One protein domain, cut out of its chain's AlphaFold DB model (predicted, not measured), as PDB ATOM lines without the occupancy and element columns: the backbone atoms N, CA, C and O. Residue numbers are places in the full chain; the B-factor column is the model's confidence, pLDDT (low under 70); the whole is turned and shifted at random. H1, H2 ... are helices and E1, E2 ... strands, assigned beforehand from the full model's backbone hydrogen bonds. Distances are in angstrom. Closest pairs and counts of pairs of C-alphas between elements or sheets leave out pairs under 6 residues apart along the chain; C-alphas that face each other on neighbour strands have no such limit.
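This is residues 3 to 56 of the 59 residues of an uncharacterized protein of Desulfobulbaceae bacterium (UniProt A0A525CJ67). A two-stranded hairpin, E1 and E2, makes the middle, and H1 leads into it as an arm whose residues 3 to 8 stick out free. The short helices H2, H3 and H4 are set around the hairpin, and residues 49 to 50, before H4, pair briefly with E2, antiparallel. The printed part has 54 residues, with H1, E1, E2, H2, H3 and H4 along it; the class is mixed, helices and strands, and the sheet E1 - E2 is antiparallel. It is only just compact, close to loose, with a radius of gyration of the C-alphas of 11.7 A, and flat, spanning 36 by 29 by 14 A.

Find C-alpha 3 at (1.402, 39.277, -47.117); from there H1 runs 10.8 A to residue 10. E1, residues 13 to 17, begins at C-alpha 13 (-14.438, 38.062, -43.244) and E2 covers residues 23 to 27, each 13.5 A long. Then come H2, residues 28 to 31, H3, residues 42 to 45, and H4, residues 52 to 55, ending at C-alpha 55 (-14.437, 43.356, -26.999).

Look first at the hairpin E1 and E2, at 151 degrees: N 14 and O 26 are 2.8 A apart and N 16 and O 24 2.9 A, within hydrogen-bond range. The closest C-alphas of E2 and H4 are those of Glu 23 and Ser 52, 7.4 A; of E2 and H3, Tyr 24 and Lys 45, 7.7 A; of E1 and H2, Met 13 and Ala 28, 5.9 A. H2 and H3 are close but not clearly touching, the closest C-alphas, Leu 31 and Glu 44, being 7.1 A apart. H1 is apart from H2, H3 and H4. In H1 every O i to N i+4 pair is within hydrogen-bond range; H2, H3 and H4 are too short for one, and their single O i to N i+3 pair is within range in H2 and H3 but not in H4.

The C-alphas farthest apart, Gly 3 and Asp 20, are 36.4 A apart. The printed part has no cut and no long link. Its mean pLDDT is 83.2, with residues 6 and 37 under 70.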
ATOM      1  N   GLY A   3       2.326  38.204 -47.511       72.56
ATOM      2  CA  GLY A   3       1.402  39.277 -47.117       72.56
ATOM      3  C   GLY A   3       0.153  39.413 -47.999       72.56
ATOM      4  O   GLY A   3      -0.928  39.657 -47.477       72.56
ATOM      5  N   GLU A   4       0.259  39.183 -49.310       70.69
ATOM      6  CA  GLU A   4      -0.899  39.245 -50.219       70.69
ATOM      7  C   GLU A   4      -1.898  38.117 -49.939       70.69
ATOM      8  O   GLU A   4      -3.106  38.323 -50.016       70.69
ATOM      9  N   ASN A   5      -1.402  36.932 -49.574       70.62
ATOM     10  CA  ASN A   5      -2.260  35.808 -49.203       70.62
ATOM     11  C   ASN A   5      -2.978  36.070 -47.875       70.62
ATOM     12  O   ASN A   5      -4.175  35.833 -47.785       70.62
ATOM     13  N   ILE A   6      -2.281  36.627 -46.877       69.12
ATOM     14  CA  ILE A   6      -2.907  37.030 -45.609       69.12
ATOM     15  C   ILE A   6      -4.004  38.069 -45.875       69.12
ATOM     16  O   ILE A   6      -5.133  37.887 -45.435       69.12
ATOM     17  N   SER A   7      -3.715  39.106 -46.668       73.12
ATOM     18  CA  SER A   7      -4.707  40.126 -47.037       73.12
ATOM     19  C   SER A   7      -5.964  39.528 -47.678       73.12
ATOM     20  O   SER A   7      -7.060  40.000 -47.395       73.12
ATOM     21  N   LYS A   8      -5.823  38.501 -48.523       75.56
ATOM     22  CA  LYS A   8      -6.963  37.832 -49.168       75.56
ATOM     23  C   LYS A   8      -7.827  37.045 -48.190       75.56
ATOM     24  O   LYS A   8      -9.037  37.025 -48.366       75.56
ATOM     25  N   GLU A   9      -7.243  36.415 -47.174       73.00
ATOM     26  CA  GLU A   9      -8.022  35.680 -46.167       73.00
ATOM     27  C   GLU A   9      -8.802  36.628 -45.246       73.00
ATOM     28  O   GLU A   9      -9.980  36.399 -44.988       73.00
ATOM     29  N   TYR A  10      -8.207  37.753 -44.831       71.25
ATOM     30  CA  TYR A  10      -8.928  38.776 -44.055       71.25
ATOM     31  C   TYR A  10     -10.053  39.445 -44.861       71.25
ATOM     32  O   TYR A  10     -11.095  39.770 -44.299       71.25
ATOM     33  N   GLN A  11      -9.887  39.600 -46.180       76.06
ATOM     34  CA  GLN A  11     -10.924  40.139 -47.075       76.06
ATOM     35  C   GLN A  11     -12.175  39.255 -47.188       76.06
ATOM     36  O   GLN A  11     -13.198  39.727 -47.678       76.06
ATOM     37  N   LYS A  12     -12.114  37.991 -46.754       86.44
ATOM     38  CA  LYS A  12     -13.269  37.082 -46.755       86.44
ATOM     39  C   LYS A  12     -14.095  37.162 -45.476       86.44
ATOM     40  O   LYS A  12     -15.126  36.498 -45.405       86.44
ATOM     41  N   MET A  13     -13.656  37.915 -44.466       88.44
ATOM     42  CA  MET A  13     -14.438  38.062 -43.244       88.44
ATOM     43  C   MET A  13     -15.621  39.002 -43.450       88.44
ATOM     44  O   MET A  13     -15.522  40.037 -44.110       88.44
ATOM     45  N   VAL A  14     -16.747  38.632 -42.856       88.44
ATOM     46  CA  VAL A  14     -17.999  39.377 -42.879       88.44
ATOM     47  C   VAL A  14     -18.539  39.509 -41.464       88.44
ATOM     48  O   VAL A  14     -18.426  38.594 -40.652       88.44
ATOM     49  N   TRP A  15     -19.132  40.667 -41.195       89.31
ATOM     50  CA  TRP A  15     -19.799  40.961 -39.935       89.31
ATOM     51  C   TRP A  15     -21.290  40.733 -40.102       89.31
ATOM     52  O   TRP A  15     -21.894  41.176 -41.089       89.31
ATOM     53  N   ILE A  16     -21.860  40.014 -39.146       90.00
ATOM     54  CA  ILE A  16     -23.271  39.671 -39.111       90.00
ATOM     55  C   ILE A  16     -23.821  40.028 -37.743       90.00
ATOM     56  O   ILE A  16     -23.217  39.708 -36.726       90.00
ATOM     57  N   GLN A  17     -24.986  40.660 -37.747       90.00
ATOM     58  CA  GLN A  17     -25.794  40.855 -36.560       90.00
ATOM     59  C   GLN A  17     -26.993  39.910 -36.646       90.00
ATOM     60  O   GLN A  17     -27.668  39.865 -37.679       90.00
ATOM     61  N   ASP A  18     -27.225  39.125 -35.597       87.50
ATOM     62  CA  ASP A  18     -28.425  38.301 -35.501       87.50
ATOM     63  C   ASP A  18     -29.637  39.122 -35.030       87.50
ATOM     64  O   ASP A  18     -29.546  40.313 -34.719       87.50
ATOM     65  N   LYS A  19     -30.805  38.482 -34.996       87.81
ATOM     66  CA  LYS A  19     -32.070  39.126 -34.610       87.81
ATOM     67  C   LYS A  19     -32.098  39.649 -33.177       87.81
ATOM     68  O   LYS A  19     -32.887  40.546 -32.892       87.81
ATOM     69  N   ASP A  20     -31.267  39.095 -32.302       87.88
ATOM     70  CA  ASP A  20     -31.160  39.496 -30.902       87.88
ATOM     71  C   ASP A  20     -30.151  40.646 -30.725       87.88
ATOM     72  O   ASP A  20     -29.900  41.101 -29.610       87.88
ATOM     73  N   GLY A  21     -29.589  41.147 -31.832       88.00
ATOM     74  CA  GLY A  21     -28.627  42.243 -31.857       88.00
ATOM     75  C   GLY A  21     -27.188  41.794 -31.622       88.00
ATOM     76  O   GLY A  21     -26.298  42.646 -31.588       88.00
ATOM     77  N   LYS A  22     -26.939  40.486 -31.487       89.62
ATOM     78  CA  LYS A  22     -25.612  39.945 -31.212       89.62
ATOM     79  C   LYS A  22     -24.770  39.908 -32.479       89.62
ATOM     80  O   LYS A  22     -25.241  39.508 -33.543       89.62
ATOM     81  N   GLU A  23     -23.517  40.327 -32.355       91.62
ATOM     82  CA  GLU A  23     -22.603  40.462 -33.482       91.62
ATOM     83  C   GLU A  23     -21.649  39.265 -33.586       91.62
ATOM     84  O   GLU A  23     -21.165  38.727 -32.586       91.62
ATOM     85  N   TYR A  24     -21.346  38.875 -34.823       92.25
ATOM     86  CA  TYR A  24     -20.445  37.781 -35.157       92.25
ATOM     87  C   TYR A  24     -19.525  38.177 -36.312       92.25
ATOM     88  O   TYR A  24     -19.957  38.789 -37.293       92.25
ATOM     89  N   ALA A  25     -18.260  37.778 -36.214       92.06
ATOM     90  CA  ALA A  25     -17.302  37.808 -37.307       92.06
ATOM     91  C   ALA A  25     -17.175  36.398 -37.900       92.06
ATOM     92  O   ALA A  25     -16.771  35.455 -37.218       92.06
ATOM     93  N   CYS A  26     -17.524  36.254 -39.174       91.00
ATOM     94  CA  CYS A  26     -17.569  34.974 -39.879       91.00
ATOM     95  C   CYS A  26     -16.692  35.017 -41.132       91.00
ATOM     96  O   CYS A  26     -16.573  36.066 -41.765       91.00
ATOM     97  N   TYR A  27     -16.156  33.879 -41.575       89.06
ATOM     98  CA  TYR A  27     -15.653  33.767 -42.945       89.06
ATOM     99  C   TYR A  27     -16.824  33.543 -43.906       89.06
ATOM    100  O   TYR A  27     -17.658  32.666 -43.698       89.06
ATOM    101  N   ALA A  28     -16.888  34.314 -44.995       84.81
ATOM    102  CA  ALA A  28     -17.975  34.226 -45.973       84.81
ATOM    103  C   ALA A  28     -18.123  32.824 -46.596       84.81
ATOM    104  O   ALA A  28     -19.215  32.442 -47.010       84.81
ATOM    105  N   ASP A  29     -17.032  32.058 -46.654       84.94
ATOM    106  CA  ASP A  29     -17.015  30.701 -47.196       84.94
ATOM    107  C   ASP A  29     -17.785  29.679 -46.343       84.94
ATOM    108  O   ASP A  29     -18.258  28.689 -46.907       84.94
ATOM    109  N   ASP A  30     -17.942  29.931 -45.041       83.31
ATOM    110  CA  ASP A  30     -18.684  29.071 -44.106       83.31
ATOM    111  C   ASP A  30     -20.191  29.377 -44.120       83.31
ATOM    112  O   ASP A  30     -21.006  28.587 -43.662       83.31
ATOM    113  N   LEU A  31     -20.589  30.494 -44.737       80.69
ATOM    114  CA  LEU A  31     -21.970  30.983 -44.780       80.69
ATOM    115  C   LEU A  31     -22.658  30.720 -46.128       80.69
ATOM    116  O   LEU A  31     -23.613  31.398 -46.502       80.69
ATOM    117  N   LYS A  32     -22.172  29.749 -46.904       76.12
ATOM    118  CA  LYS A  32     -22.673  29.473 -48.267       76.12
ATOM    119  C   LYS A  32     -24.156  29.086 -48.320       76.12
ATOM    120  O   LYS A  32     -24.782  29.251 -49.366       76.12
ATOM    121  N   SER A  33     -24.714  28.578 -47.223       75.00
ATOM    122  CA  SER A  33     -26.132  28.228 -47.061       75.00
ATOM    123  C   SER A  33     -27.020  29.397 -46.633       75.00
ATOM    124  O   SER A  33     -28.250  29.274 -46.682       75.00
ATOM    125  N   LEU A  34     -26.429  30.526 -46.235       74.50
ATOM    126  CA  LEU A  34     -27.152  31.607 -45.587       74.50
ATOM    127  C   LEU A  34     -28.052  32.346 -46.581       74.50
ATOM    128  O   LEU A  34     -27.590  32.999 -47.517       74.50
ATOM    129  N   LYS A  35     -29.370  32.282 -46.366       72.00
ATOM    130  CA  LYS A  35     -30.343  32.996 -47.214       72.00
ATOM    131  C   LYS A  35     -30.430  34.484 -46.876       72.00
ATOM    132  O   LYS A  35     -30.669  35.300 -47.765       72.00
ATOM    133  N   LYS A  36     -30.259  34.831 -45.599       75.69
ATOM    134  CA  LYS A  36     -30.235  36.200 -45.069       75.69
ATOM    135  C   LYS A  36     -29.249  36.265 -43.911       75.69
ATOM    136  O   LYS A  36     -29.181  35.325 -43.133       75.69
ATOM    137  N   LYS A  37     -28.535  37.386 -43.787       69.69
ATOM    138  CA  LYS A  37     -27.500  37.590 -42.758       69.69
ATOM    139  C   LYS A  37     -28.028  37.374 -41.337       69.69
ATOM    140  O   LYS A  37     -27.366  36.746 -40.536       69.69
ATOM    141  N   GLU A  38     -29.249  37.808 -41.066       70.88
ATOM    142  CA  GLU A  38     -29.866  37.781 -39.732       70.88
ATOM    143  C   GLU A  38     -30.412  36.394 -39.324       70.88
ATOM    144  O   GLU A  38     -30.778  36.187 -38.169       70.88
ATOM    145  N   ASP A  39     -30.510  35.450 -40.267       79.12
ATOM    146  CA  ASP A  39     -31.178  34.148 -40.103       79.12
ATOM    147  C   ASP A  39     -30.175  32.998 -39.884       79.12
ATOM    148  O   ASP A  39     -30.365  31.904 -40.412       79.12
ATOM    149  N   MET A  40     -29.096  33.233 -39.133       85.62
ATOM    150  CA  MET A  40     -28.119  32.178 -38.833       85.62
ATOM    151  C   MET A  40     -28.703  31.100 -37.916       85.62
ATOM    152  O   MET A  40     -29.293  31.423 -36.877       85.62
ATOM    153  N   THR A  41     -28.486  29.828 -38.261       87.75
ATOM    154  CA  THR A  41     -28.758  28.706 -37.348       87.75
ATOM    155  C   THR A  41     -27.704  28.625 -36.244       87.75
ATOM    156  O   THR A  41     -26.630  29.218 -36.351       87.75
ATOM    157  N   ASP A  42     -27.983  27.882 -35.172       87.19
ATOM    158  CA  ASP A  42     -27.017  27.697 -34.082       87.19
ATOM    159  C   ASP A  42     -25.738  26.991 -34.564       87.19
ATOM    160  O   ASP A  42     -24.638  27.305 -34.103       87.19
ATOM    161  N   GLU A  43     -25.858  26.090 -35.543       86.75
ATOM    162  CA  GLU A  43     -24.711  25.445 -36.182       86.75
ATOM    163  C   GLU A  43     -23.854  26.448 -36.960       86.75
ATOM    164  O   GLU A  43     -22.630  26.405 -36.860       86.75
ATOM    165  N   GLU A  44     -24.473  27.376 -37.694       86.44
ATOM    166  CA  GLU A  44     -23.760  28.426 -38.430       86.44
ATOM    167  C   GLU A  44     -23.106  29.428 -37.464       86.44
ATOM    168  O   GLU A  44     -21.954  29.817 -37.659       86.44
ATOM    169  N   LYS A  45     -23.787  29.789 -36.364       88.75
ATOM    170  CA  LYS A  45     -23.223  30.631 -35.291       88.75
ATOM    171  C   LYS A  45     -21.987  29.999 -34.661       88.75
ATOM    172  O   LYS A  45     -21.024  30.711 -34.387       88.75
ATOM    173  N   ALA A  46     -21.977  28.678 -34.481       88.88
ATOM    174  CA  ALA A  46     -20.834  27.955 -33.928       88.88
ATOM    175  C   ALA A  46     -19.580  27.999 -34.824       88.88
ATOM    176  O   ALA A  46     -18.480  27.733 -34.337       88.88
ATOM    177  N   GLN A  47     -19.719  28.345 -36.109       89.31
ATOM    178  CA  GLN A  47     -18.585  28.527 -37.022       89.31
ATOM    179  C   GLN A  47     -18.021  29.957 -37.019       89.31
ATOM    180  O   GLN A  47     -16.982  30.204 -37.629       89.31
ATOM    181  N   CYS A  48     -18.675  30.894 -36.333       91.44
ATOM    182  CA  CYS A  48     -18.272  32.293 -36.280       91.44
ATOM    183  C   CYS A  48     -17.673  32.673 -34.924       91.44
ATOM    184  O   CYS A  48     -17.931  32.044 -33.897       91.44
ATOM    185  N   LEU A  49     -16.902  33.759 -34.911       92.56
ATOM    186  CA  LEU A  49     -16.426  34.372 -33.680       92.56
ATOM    187  C   LEU A  49     -17.462  35.373 -33.169       92.56
ATOM    188  O   LEU A  49     -17.730  36.385 -33.810       92.56
ATOM    189  N   ASP A  50     -18.004  35.105 -31.990       92.25
ATOM    190  CA  ASP A  50     -18.795  36.068 -31.229       92.25
ATOM    191  C   ASP A  50     -17.892  37.202 -30.730       92.25
ATOM    192  O   ASP A  50     -16.963  36.986 -29.945       92.25
ATOM    193  N   ILE A  51     -18.154  38.418 -31.207       91.00
ATOM    194  CA  ILE A  51     -17.232  39.548 -31.020       91.00
ATOM    195  C   ILE A  51     -17.256  40.069 -29.581       91.00
ATOM    196  O   ILE A  51     -16.269  40.659 -29.134       91.00
ATOM    197  N   SER A  52     -18.317  39.775 -28.819       88.94
ATOM    198  CA  SER A  52     -18.383  40.101 -27.388       88.94
ATOM    199  C   SER A  52     -17.284  39.398 -26.583       88.94
ATOM    200  O   SER A  52     -16.776  39.957 -25.615       88.94
ATOM    201  N   GLN A  53     -16.818  38.227 -27.035       86.69
ATOM    202  CA  GLN A  53     -15.715  37.504 -26.391       86.69
ATOM    203  C   GLN A  53     -14.367  38.224 -26.526       86.69
ATOM    204  O   GLN A  53     -13.445  37.953 -25.759       86.69
ATOM    205  N   VAL A  54     -14.236  39.123 -27.507       86.75
ATOM    206  CA  VAL A  54     -13.005  39.884 -27.768       86.75
ATOM    207  C   VAL A  54     -13.099  41.295 -27.201       86.75
ATOM    208  O   VAL A  54     -12.138  41.780 -26.607       86.75
ATOM    209  N   LEU A  55     -14.238  41.962 -27.402       81.38
ATOM    210  CA  LEU A  55     -14.437  43.356 -26.999       81.38
ATOM    211  C   LEU A  55     -14.852  43.496 -25.524       81.38
ATOM    212  O   LEU A  55     -14.618  44.546 -24.926       81.38
ATOM    213  N   GLY A  56     -15.403  42.437 -24.922       70.69
ATOM    214  CA  GLY A  56     -15.998  42.463 -23.585       70.69
ATOM    215  C   GLY A  56     -17.365  43.158 -23.558       70.69
ATOM    216  O   GLY A  56     -17.805  43.737 -24.548       70.69
TER     217      GLY A  56